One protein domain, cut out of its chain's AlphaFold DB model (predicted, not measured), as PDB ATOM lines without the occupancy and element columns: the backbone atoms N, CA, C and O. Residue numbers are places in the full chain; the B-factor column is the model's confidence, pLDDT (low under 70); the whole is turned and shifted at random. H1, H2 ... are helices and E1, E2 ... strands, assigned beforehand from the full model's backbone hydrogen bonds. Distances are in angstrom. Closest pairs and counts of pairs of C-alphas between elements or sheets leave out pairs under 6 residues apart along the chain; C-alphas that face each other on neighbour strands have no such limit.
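What this domain is: This is residues 3 to 82 of the 84 residues of an uncharacterized protein of Paramuricea clavata (UniProt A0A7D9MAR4). This domain has little regular structure: three strands make one small antiparallel sheet, E1-E2-E3, and a long unnamed stretch, residues 49 to 76, loops from E3 to the short helix H1, off the sheet. The 80 printed residues hold E1, E2, E3 and H1 in that order; the class is mostly strand, with only 27 residues in named elements. The whole is only just loose, close to compact, with a radius of gyration of the C-alphas of 14.4 A, and spans 43 by 22 by 21 A.

Where its parts are: E1, residues 14 to 22, begins at C-alpha (136.885, 205.553, 175.654) and is 25.1 A long. E2, residues 25 to 33, is 25.4 A; E3, residues 44 to 48, 13.4 A. H1, residues 77 to 80, is 5.1 A and ends at C-alpha (137.368, 195.242, 180.144).

How they stand to each other: The strands form a meander, each the antiparallel neighbour of the one before. Hairpin E1 and E2 stands at 159 degrees, with N 18 and O 29 within hydrogen-bond range at 2.8 A. Hairpin E2 and E3 stands at 156 degrees, with N 30 and O 45 at 2.8 A. H1 is not on the sheet; it is too short for an O i to N i+4 pair, and 0 of its 1 O i to N i+3 pair is within range.

The domain as a whole: The farthest C-alphas, Arg 4 and Asn 55, are 45.1 A apart. The printed part has no cut; the link E3 to H1 is long. No printed residue is under 70 in pLDDT.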
ATOM      1  N   LEU A   3     123.546 203.105 168.815       82.12
ATOM      2  CA  LEU A   3     123.978 203.034 170.225       82.12
ATOM      3  C   LEU A   3     122.896 202.499 171.181       82.12
ATOM      4  O   LEU A   3     123.224 202.008 172.253       82.12
ATOM      5  N   ARG A   4     121.611 202.571 170.801       85.69
ATOM      6  CA  ARG A   4     120.506 201.996 171.589       85.69
ATOM      7  C   ARG A   4     120.435 200.467 171.506       85.69
ATOM      8  O   ARG A   4     119.728 199.873 172.305       85.69
ATOM      9  N   GLN A   5     121.135 199.857 170.552       87.69
ATOM     10  CA  GLN A   5     121.239 198.403 170.381       87.69
ATOM     11  C   GLN A   5     122.527 197.838 170.997       87.69
ATOM     12  O   GLN A   5     122.831 196.665 170.794       87.69
ATOM     13  N   ARG A   6     123.309 198.663 171.712       88.44
ATOM     14  CA  ARG A   6     124.501 198.186 172.419       88.44
ATOM     15  C   ARG A   6     124.101 197.159 173.477       88.44
ATOM     16  O   ARG A   6     123.048 197.295 174.096       88.44
ATOM     17  N   ASP A   7     124.967 196.178 173.682       89.06
ATOM     18  CA  ASP A   7     124.829 195.208 174.762       89.06
ATOM     19  C   ASP A   7     124.723 195.955 176.108       89.06
ATOM     20  O   ASP A   7     125.632 196.725 176.441       89.06
ATOM     21  N   PRO A   8     123.616 195.800 176.856       88.12
ATOM     22  CA  PRO A   8     123.425 196.493 178.124       88.12
ATOM     23  C   PRO A   8     124.329 195.958 179.238       88.12
ATOM     24  O   PRO A   8     124.477 196.642 180.240       88.12
ATOM     25  N   THR A   9     124.938 194.778 179.066       89.56
ATOM     26  CA  THR A   9     125.911 194.210 180.019       89.56
ATOM     27  C   THR A   9     127.314 194.801 179.853       89.56
ATOM     28  O   THR A   9     128.267 194.337 180.482       89.56
ATOM     29  N   ARG A  10     127.466 195.792 178.957       88.62
ATOM     30  CA  ARG A  10     128.760 196.365 178.592       88.62
ATOM     31  C   ARG A  10     128.789 197.880 178.604       88.62
ATOM     32  O   ARG A  10     127.967 198.554 177.967       88.62
ATOM     33  N   SER A  11     129.865 198.407 179.171       87.81
ATOM     34  CA  SER A  11     130.212 199.817 179.110       87.81
ATOM     35  C   SER A  11     130.919 200.200 177.815       87.81
ATOM     36  O   SER A  11     131.675 199.440 177.206       87.81
ATOM     37  N   SER A  12     130.678 201.442 177.389       88.19
ATOM     38  CA  SER A  12     131.422 202.045 176.283       88.19
ATOM     39  C   SER A  12     132.831 202.384 176.758       88.19
ATOM     40  O   SER A  12     132.990 203.103 177.739       88.19
ATOM     41  N   MET A  13     133.847 201.889 176.056       88.75
ATOM     42  CA  MET A  13     135.240 202.187 176.379       88.75
ATOM     43  C   MET A  13     135.733 203.377 175.565       88.75
ATOM     44  O   MET A  13     135.644 203.383 174.336       88.75
ATOM     45  N   ILE A  14     136.284 204.368 176.258       91.75
ATOM     46  CA  ILE A  14     136.885 205.553 175.654       91.75
ATOM     47  C   ILE A  14     138.386 205.466 175.891       91.75
ATOM     48  O   ILE A  14     138.834 205.269 177.019       91.75
ATOM     49  N   LYS A  15     139.171 205.605 174.826       93.88
ATOM     50  CA  LYS A  15     140.630 205.578 174.906       93.88
ATOM     51  C   LYS A  15     141.255 206.550 173.929       93.88
ATOM     52  O   LYS A  15     140.715 206.802 172.850       93.88
ATOM     53  N   ARG A  16     142.423 207.064 174.297       95.94
ATOM     54  CA  ARG A  16     143.300 207.821 173.411       95.94
ATOM     55  C   ARG A  16     144.437 206.909 172.974       95.94
ATOM     56  O   ARG A  16     145.249 206.510 173.802       95.94
ATOM     57  N   ARG A  17     144.486 206.609 171.676       97.31
ATOM     58  CA  ARG A  17     145.532 205.790 171.058       97.31
ATOM     59  C   ARG A  17     146.612 206.683 170.457       97.31
ATOM     60  O   ARG A  17     146.326 207.468 169.556       97.31
ATOM     61  N   THR A  18     147.842 206.549 170.942       97.19
ATOM     62  CA  THR A  18     149.027 207.190 170.359       97.19
ATOM     63  C   THR A  18     149.821 206.145 169.593       97.19
ATOM     64  O   THR A  18     150.287 205.172 170.177       97.19
ATOM     65  N   CYS A  19     149.978 206.342 168.288       97.00
ATOM     66  CA  CYS A  19     150.742 205.432 167.444       97.00
ATOM     67  C   CYS A  19     152.122 206.007 167.147       97.00
ATOM     68  O   CYS A  19     152.234 207.179 166.786       97.00
ATOM     69  N   PHE A  20     153.159 205.182 167.235       96.38
ATOM     70  CA  PHE A  20     154.523 205.607 166.934       96.38
ATOM     71  C   PHE A  20     155.376 204.446 166.424       96.38
ATOM     72  O   PHE A  20     155.052 203.273 166.613       96.38
ATOM     73  N   LEU A  21     156.473 204.788 165.751       94.88
ATOM     74  CA  LEU A  21     157.477 203.836 165.296       94.88
ATOM     75  C   LEU A  21     158.697 203.916 166.217       94.88
ATOM     76  O   LEU A  21     159.202 205.005 166.480       94.88
ATOM     77  N   TRP A  22     159.196 202.767 166.661       94.44
ATOM     78  CA  TRP A  22     160.403 202.660 167.475       94.44
ATOM     79  C   TRP A  22     161.208 201.433 167.047       94.44
ATOM     80  O   TRP A  22     160.650 200.348 166.941       94.44
ATOM     81  N   HIS A  23     162.499 201.596 166.733       91.81
ATOM     82  CA  HIS A  23     163.361 200.522 166.204       91.81
ATOM     83  C   HIS A  23     162.720 199.676 165.087       91.81
ATOM     84  O   HIS A  23     162.818 198.450 165.077       91.81
ATOM     85  N   ASN A  24     162.067 200.343 164.128       89.81
ATOM     86  CA  ASN A  24     161.371 199.698 163.011       89.81
ATOM     87  C   ASN A  24     160.210 198.768 163.433       89.81
ATOM     88  O   ASN A  24     159.774 197.924 162.656       89.81
ATOM     89  N   GLN A  25     159.702 198.934 164.654       92.00
ATOM     90  CA  GLN A  25     158.507 198.282 165.169       92.00
ATOM     91  C   GLN A  25     157.427 199.338 165.406       92.00
ATOM     92  O   GLN A  25     157.688 200.423 165.933       92.00
ATOM     93  N   TYR A  26     156.208 199.033 164.974       95.25
ATOM     94  CA  TYR A  26     155.059 199.909 165.158       95.25
ATOM     95  C   TYR A  26     154.366 199.584 166.477       95.25
ATOM     96  O   TYR A  26     154.024 198.426 166.716       95.25
ATOM     97  N   PHE A  27     154.143 200.605 167.299       96.38
ATOM     98  CA  PHE A  27     153.509 200.491 168.605       96.38
ATOM     99  C   PHE A  27     152.249 201.353 168.683       96.38
ATOM    100  O   PHE A  27     152.159 202.424 168.072       96.38
ATOM    101  N   GLN A  28     151.286 200.888 169.472       97.62
ATOM    102  CA  GLN A  28     150.062 201.601 169.817       97.62
ATOM    103  C   GLN A  28     149.972 201.693 171.337       97.62
ATOM    104  O   GLN A  28     149.856 200.678 172.008       97.62
ATOM    105  N   LEU A  29     150.036 202.905 171.878       97.06
ATOM    106  CA  LEU A  29     149.823 203.153 173.298       97.06
ATOM    107  C   LEU A  29     148.388 203.625 173.518       97.06
ATOM    108  O   LEU A  29     148.023 204.732 173.112       97.06
ATOM    109  N   ASP A  30     147.598 202.788 174.170       96.56
ATOM    110  CA  ASP A  30     146.226 203.065 174.558       96.56
ATOM    111  C   ASP A  30     146.163 203.571 175.984       96.56
ATOM    112  O   ASP A  30     146.523 202.854 176.908       96.56
ATOM    113  N   VAL A  31     145.646 204.782 176.161       95.56
ATOM    114  CA  VAL A  31     145.342 205.345 177.479       95.56
ATOM    115  C   VAL A  31     143.829 205.399 177.641       95.56
ATOM    116  O   VAL A  31     143.156 206.137 176.911       95.56
ATOM    117  N   TYR A  32     143.284 204.620 178.574       93.56
ATOM    118  CA  TYR A  32     141.848 204.603 178.847       93.56
ATOM    119  C   TYR A  32     141.424 205.890 179.567       93.56
ATOM    120  O   TYR A  32     142.105 206.389 180.458       93.56
ATOM    121  N   CYS A  33     140.319 206.482 179.116       91.25
ATOM    122  CA  CYS A  33     139.840 207.792 179.550       91.25
ATOM    123  C   CYS A  33     138.475 207.671 180.232       91.25
ATOM    124  O   CYS A  33     137.662 206.825 179.864       91.25
ATOM    125  N   GLN A  34     138.195 208.571 181.175       87.00
ATOM    126  CA  GLN A  34     136.883 208.653 181.814       87.00
ATOM    127  C   GLN A  34     135.813 209.214 180.852       87.00
ATOM    128  O   GLN A  34     136.129 210.093 180.043       87.00
ATOM    129  N   PRO A  35     134.541 208.784 180.968       85.69
ATOM    130  CA  PRO A  35     134.035 207.713 181.835       85.69
ATOM    131  C   PRO A  35     134.458 206.311 181.356       85.69
ATOM    132  O   PRO A  35     134.327 205.987 180.176       85.69
ATOM    133  N   CYS A  36     134.928 205.477 182.284       83.44
ATOM    134  CA  CYS A  36     135.297 204.080 182.050       83.44
ATOM    135  C   CYS A  36     134.924 203.214 183.267       83.44
ATOM    136  O   CYS A  36     134.646 203.747 184.341       83.44
ATOM    137  N   ASN A  37     134.891 201.889 183.090       84.50
ATOM    138  CA  ASN A  37     134.765 200.937 184.198       84.50
ATOM    139  C   ASN A  37     135.979 201.079 185.142       84.50
ATOM    140  O   ASN A  37     137.068 201.419 184.677       84.50
ATOM    141  N   GLU A  38     135.820 200.794 186.438       85.56
ATOM    142  CA  GLU A  38     136.915 200.828 187.422       85.56
ATOM    143  C   GLU A  38     138.129 199.989 186.988       85.56
ATOM    144  O   GLU A  38     139.262 200.402 187.214       85.56
ATOM    145  N   ARG A  39     137.923 198.880 186.263       85.38
ATOM    146  CA  ARG A  39     139.016 198.055 185.700       85.38
ATOM    147  C   ARG A  39     139.893 198.791 184.681       85.38
ATOM    148  O   ARG A  39     141.039 198.417 184.470       85.38
ATOM    149  N   CYS A  40     139.350 199.817 184.034       86.31
ATOM    150  CA  CYS A  40     140.027 200.612 183.010       86.31
ATOM    151  C   CYS A  40     140.572 201.935 183.560       86.31
ATOM    152  O   CYS A  40     141.077 202.759 182.793       86.31
ATOM    153  N   LYS A  41     140.410 202.194 184.858       87.88
ATOM    154  CA  LYS A  41     140.861 203.432 185.481       87.88
ATOM    155  C   LYS A  41     142.383 203.450 185.538       87.88
ATOM    156  O   LYS A  41     142.995 202.495 185.997       87.88
ATOM    157  N   ASP A  42     142.970 204.529 185.025       89.56
ATOM    158  CA  ASP A  42     144.422 204.728 184.927       89.56
ATOM    159  C   ASP A  42     145.168 203.625 184.143       89.56
ATOM    160  O   ASP A  42     146.393 203.536 184.183       89.56
ATOM    161  N   LEU A  43     144.437 202.818 183.362       93.88
ATOM    162  CA  LEU A  43     144.998 201.731 182.572       93.88
ATOM    163  C   LEU A  43     145.663 202.268 181.298       93.88
ATOM    164  O   LEU A  43     145.053 203.011 180.515       93.88
ATOM    165  N   MET A  44     146.898 201.826 181.060       95.50
ATOM    166  CA  MET A  44     147.618 202.042 179.809       95.50
ATOM    167  C   MET A  44     148.074 200.709 179.224       95.50
ATOM    168  O   MET A  44     148.647 199.886 179.929       95.50
ATOM    169  N   ILE A  45     147.830 200.497 177.931       95.81
ATOM    170  CA  ILE A  45     148.229 199.272 177.230       95.81
ATOM    171  C   ILE A  45     149.107 199.639 176.039       95.81
ATOM    172  O   ILE A  45     148.713 200.436 175.189       95.81
ATOM    173  N   LEU A  46     150.293 199.036 175.970       95.88
ATOM    174  CA  LEU A  46     151.182 199.124 174.819       95.88
ATOM    175  C   LEU A  46     151.002 197.877 173.943       95.88
ATOM    176  O   LEU A  46     151.429 196.787 174.312       95.88
ATOM    177  N   GLU A  47     150.386 198.042 172.777       95.00
ATOM    178  CA  GLU A  47     150.166 196.975 171.800       95.00
ATOM    179  C   GLU A  47     151.175 197.064 170.649       95.00
ATOM    180  O   GLU A  47     151.594 198.147 170.224       95.00
ATOM    181  N   THR A  48     151.538 195.910 170.098       94.12
ATOM    182  CA  THR A  48     152.374 195.803 168.902       94.12
ATOM    183  C   THR A  48     152.059 194.513 168.155       94.12
ATOM    184  O   THR A  48     151.695 193.509 168.761       94.12
ATOM    185  N   PHE A  49     152.196 194.532 166.832       91.31
ATOM    186  CA  PHE A  49     152.025 193.348 165.991       91.31
ATOM    187  C   PHE A  49     153.397 192.874 165.535       91.31
ATOM    188  O   PHE A  49     154.091 193.565 164.784       91.31
ATOM    189  N   THR A  50     153.815 191.709 166.017       88.19
ATOM    190  CA  THR A  50     155.145 191.172 165.742       88.19
ATOM    191  C   THR A  50     155.163 189.656 165.895       88.19
ATOM    192  O   THR A  50     154.303 189.076 166.554       88.19
ATOM    193  N   THR A  51     156.147 189.009 165.276       85.69
ATOM    194  CA  THR A  51     156.471 187.595 165.516       85.69
ATOM    195  C   THR A  51     157.560 187.424 166.577       85.69
ATOM    196  O   THR A  51     157.854 186.298 166.971       85.69
ATOM    197  N   LYS A  52     158.169 188.527 167.029       84.25
ATOM    198  CA  LYS A  52     159.189 188.551 168.083       84.25
ATOM    199  C   LYS A  52     158.515 188.484 169.453       84.25
ATOM    200  O   LYS A  52     157.475 189.104 169.641       84.25
ATOM    201  N   GLN A  53     159.100 187.766 170.404       77.75
ATOM    202  CA  GLN A  53     158.539 187.611 171.751       77.75
ATOM    203  C   GLN A  53     159.602 187.874 172.816       77.75
ATOM    204  O   GLN A  53     160.796 187.693 172.562       77.75
ATOM    205  N   GLY A  54     159.161 188.295 174.006       74.25
ATOM    206  CA  GLY A  54     160.023 188.520 175.164       74.25
ATOM    207  C   GLY A  54     161.242 189.391 174.845       74.25
ATOM    208  O   GLY A  54     161.113 190.513 174.360       74.25
ATOM    209  N   ASN A  55     162.438 188.845 175.080       74.81
ATOM    210  CA  ASN A  55     163.710 189.565 174.946       74.81
ATOM    211  C   ASN A  55     164.063 189.990 173.511       74.81
ATOM    212  O   ASN A  55     164.885 190.890 173.337       74.81
ATOM    213  N   ASP A  56     163.467 189.375 172.488       82.69
ATOM    214  CA  ASP A  56     163.757 189.718 171.089       82.69
ATOM    215  C   ASP A  56     162.972 190.949 170.610       82.69
ATOM    216  O   ASP A  56     163.253 191.495 169.535       82.69
ATOM    217  N   LEU A  57     161.983 191.397 171.388       85.44
ATOM    218  CA  LEU A  57     161.173 192.571 171.098       85.44
ATOM    219  C   LEU A  57     161.784 193.812 171.776       85.44
ATOM    220  O   LEU A  57     161.691 193.954 172.993       85.44
ATOM    221  N   PRO A  58     162.390 194.748 171.019       88.12
ATOM    222  CA  PRO A  58     162.946 195.960 171.606       88.12
ATOM    223  C   PRO A  58     161.820 196.872 172.104       88.12
ATOM    224  O   PRO A  58     161.107 197.490 171.308       88.12
ATOM    225  N   LEU A  59     161.679 196.973 173.423       91.12
ATOM    226  CA  LEU A  59     160.706 197.855 174.059       91.12
ATOM    227  C   LEU A  59     161.248 199.295 174.160       91.12
ATOM    228  O   LEU A  59     162.461 199.496 174.285       91.12
ATOM    229  N   PRO A  60     160.380 200.321 174.086       91.44
ATOM    230  CA  PRO A  60     160.811 201.707 174.218       91.44
ATOM    231  C   PRO A  60     161.337 202.011 175.622       91.44
ATOM    232  O   PRO A  60     160.618 201.863 176.602       91.44
ATOM    233  N   ASN A  61     162.581 202.488 175.722       91.56
ATOM    234  CA  ASN A  61     163.245 202.768 177.004       91.56
ATOM    235  C   ASN A  61     162.685 203.988 177.755       91.56
ATOM    236  O   ASN A  61     163.035 204.215 178.908       91.56
ATOM    237  N   PHE A  62     161.855 204.792 177.093       93.44
ATOM    238  CA  PHE A  62     161.160 205.931 177.689       93.44
ATOM    239  C   PHE A  62     159.812 205.551 178.322       93.44
ATOM    240  O   PHE A  62     159.128 206.428 178.845       93.44
ATOM    241  N   LEU A  63     159.412 204.276 178.254       93.12
ATOM    242  CA  LEU A  63     158.236 203.742 178.936       93.12
ATOM    243  C   LEU A  63     158.682 202.767 180.026       93.12
ATOM    244  O   LEU A  63     159.546 201.921 179.799       93.12
ATOM    245  N   GLU A  64     158.060 202.866 181.195       93.00
ATOM    246  CA  GLU A  64     158.173 201.854 182.240       93.00
ATOM    247  C   GLU A  64     157.136 200.761 181.968       93.00
ATOM    248  O   GLU A  64     155.937 201.032 181.900       93.00
ATOM    249  N   ILE A  65     157.604 199.534 181.732       92.12
ATOM    250  CA  ILE A  65     156.749 198.391 181.403       92.12
ATOM    251  C   ILE A  65     156.565 197.550 182.663       92.12
ATOM    252  O   ILE A  65     157.528 196.979 183.168       92.12
ATOM    253  N   GLU A  66     155.329 197.471 183.152       92.50
ATOM    254  CA  GLU A  66     155.002 196.759 184.392       92.50
ATOM    255  C   GLU A  66     154.867 195.241 184.186       92.50
ATOM    256  O   GLU A  66     155.443 194.453 184.936       92.50
ATOM    257  N   LYS A  67     154.107 194.812 183.167       92.12
ATOM    258  CA  LYS A  67     153.772 193.399 182.930       92.12
ATOM    259  C   LYS A  67     153.502 193.121 181.447       92.12
ATOM    260  O   LYS A  67     152.898 193.937 180.756       92.12
ATOM    261  N   GLU A  68     153.881 191.931 180.976       91.88
ATOM    262  CA  GLU A  68     153.435 191.390 179.686       91.88
ATOM    263  C   GLU A  68     152.040 190.748 179.817       91.88
ATOM    264  O   GLU A  68     151.827 189.856 180.642       91.88
ATOM    265  N   ILE A  69     151.082 191.221 179.012       92.75
ATOM    266  CA  ILE A  69     149.656 190.847 179.092       92.75
ATOM    267  C   ILE A  69     149.100 190.251 177.786       92.75
ATOM    268  O   ILE A  69     147.888 190.150 177.626       92.75
ATOM    269  N   THR A  70     149.962 189.852 176.845       90.44
ATOM    270  CA  THR A  70     149.577 189.407 175.489       90.44
ATOM    271  C   THR A  70     148.524 188.290 175.481       90.44
ATOM    272  O   THR A  70     147.570 188.355 174.708       90.44
ATOM    273  N   ASP A  71     148.654 187.306 176.374       88.94
ATOM    274  CA  ASP A  71     147.727 186.169 176.501       88.94
ATOM    275  C   ASP A  71     146.774 186.292 177.708       88.94
ATOM    276  O   ASP A  71     146.043 185.355 178.046       88.94
ATOM    277  N   ASP A  72     146.771 187.450 178.374       93.19
ATOM    278  CA  ASP A  72     145.955 187.708 179.556       93.19
ATOM    279  C   ASP A  72     144.554 188.187 179.141       93.19
ATOM    280  O   ASP A  72     144.339 189.317 178.691       93.19
ATOM    281  N   LYS A  73     143.570 187.291 179.271       91.50
ATOM    282  CA  LYS A  73     142.191 187.534 178.823       91.50
ATOM    283  C   LYS A  73     141.524 188.685 179.568       91.50
ATOM    284  O   LYS A  73     140.659 189.338 178.974       91.50
ATOM    285  N   ASP A  74     141.940 188.952 180.802       91.31
ATOM    286  CA  ASP A  74     141.350 189.992 181.644       91.31
ATOM    287  C   ASP A  74     141.576 191.393 181.052       91.31
ATOM    288  O   ASP A  74     140.738 192.278 181.219       91.31
ATOM    289  N   TYR A  75     142.638 191.563 180.255       91.81
ATOM    290  CA  TYR A  75     142.974 192.811 179.560       91.81
ATOM    291  C   TYR A  75     142.421 192.896 178.136       91.81
ATOM    292  O   TYR A  75     142.643 193.878 177.425       91.81
ATOM    293  N   SER A  76     141.670 191.889 177.689       91.19
ATOM    294  CA  SER A  76     140.993 191.990 176.404       91.19
ATOM    295  C   SER A  76     139.867 193.025 176.473       91.19
ATOM    296  O   SER A  76     139.135 193.131 177.459       91.19
ATOM    297  N   MET A  77     139.641 193.727 175.362       89.50
ATOM    298  CA  MET A  77     138.528 194.674 175.218       89.50
ATOM    299  C   MET A  77     137.157 194.060 175.575       89.50
ATOM    300  O   MET A  77     136.238 194.760 176.001       89.50
ATOM    301  N   TYR A  78     137.009 192.742 175.426       91.00
ATOM    302  CA  TYR A  78     135.798 192.034 175.819       91.00
ATOM    303  C   TYR A  78     135.610 192.002 177.341       91.00
ATOM    304  O   TYR A  78     134.531 192.344 177.811       91.00
ATOM    305  N   TYR A  79     136.621 191.616 178.120       90.62
ATOM    306  CA  TYR A  79     136.492 191.536 179.582       90.62
ATOM    307  C   TYR A  79     136.538 192.913 180.251       90.62
ATOM    308  O   TYR A  79     135.805 193.146 181.210       90.62
ATOM    309  N   LEU A  80     137.303 193.851 179.686       90.62
ATOM    310  CA  LEU A  80     137.368 195.242 180.144       90.62
ATOM    311  C   LEU A  80     136.048 196.009 179.970       90.62
ATOM    312  O   LEU A  80     135.795 196.976 180.685       90.62
ATOM    313  N   SER A  81     135.205 195.595 179.021       90.50
ATOM    314  CA  SER A  81     133.909 196.241 178.782       90.50
ATOM    315  C   SER A  81     132.767 195.685 179.625       90.50
ATOM    316  O   SER A  81     131.697 196.275 179.579       90.50
ATOM    317  N   LEU A  82     132.949 194.580 180.355       90.69
ATOM    318  CA  LEU A  82     131.884 194.006 181.184       90.69
ATOM    319  C   LEU A  82     131.556 194.932 182.356       90.69
ATOM    320  O   LEU A  82     132.454 195.317 183.102       90.69
TER     321      LEU A  82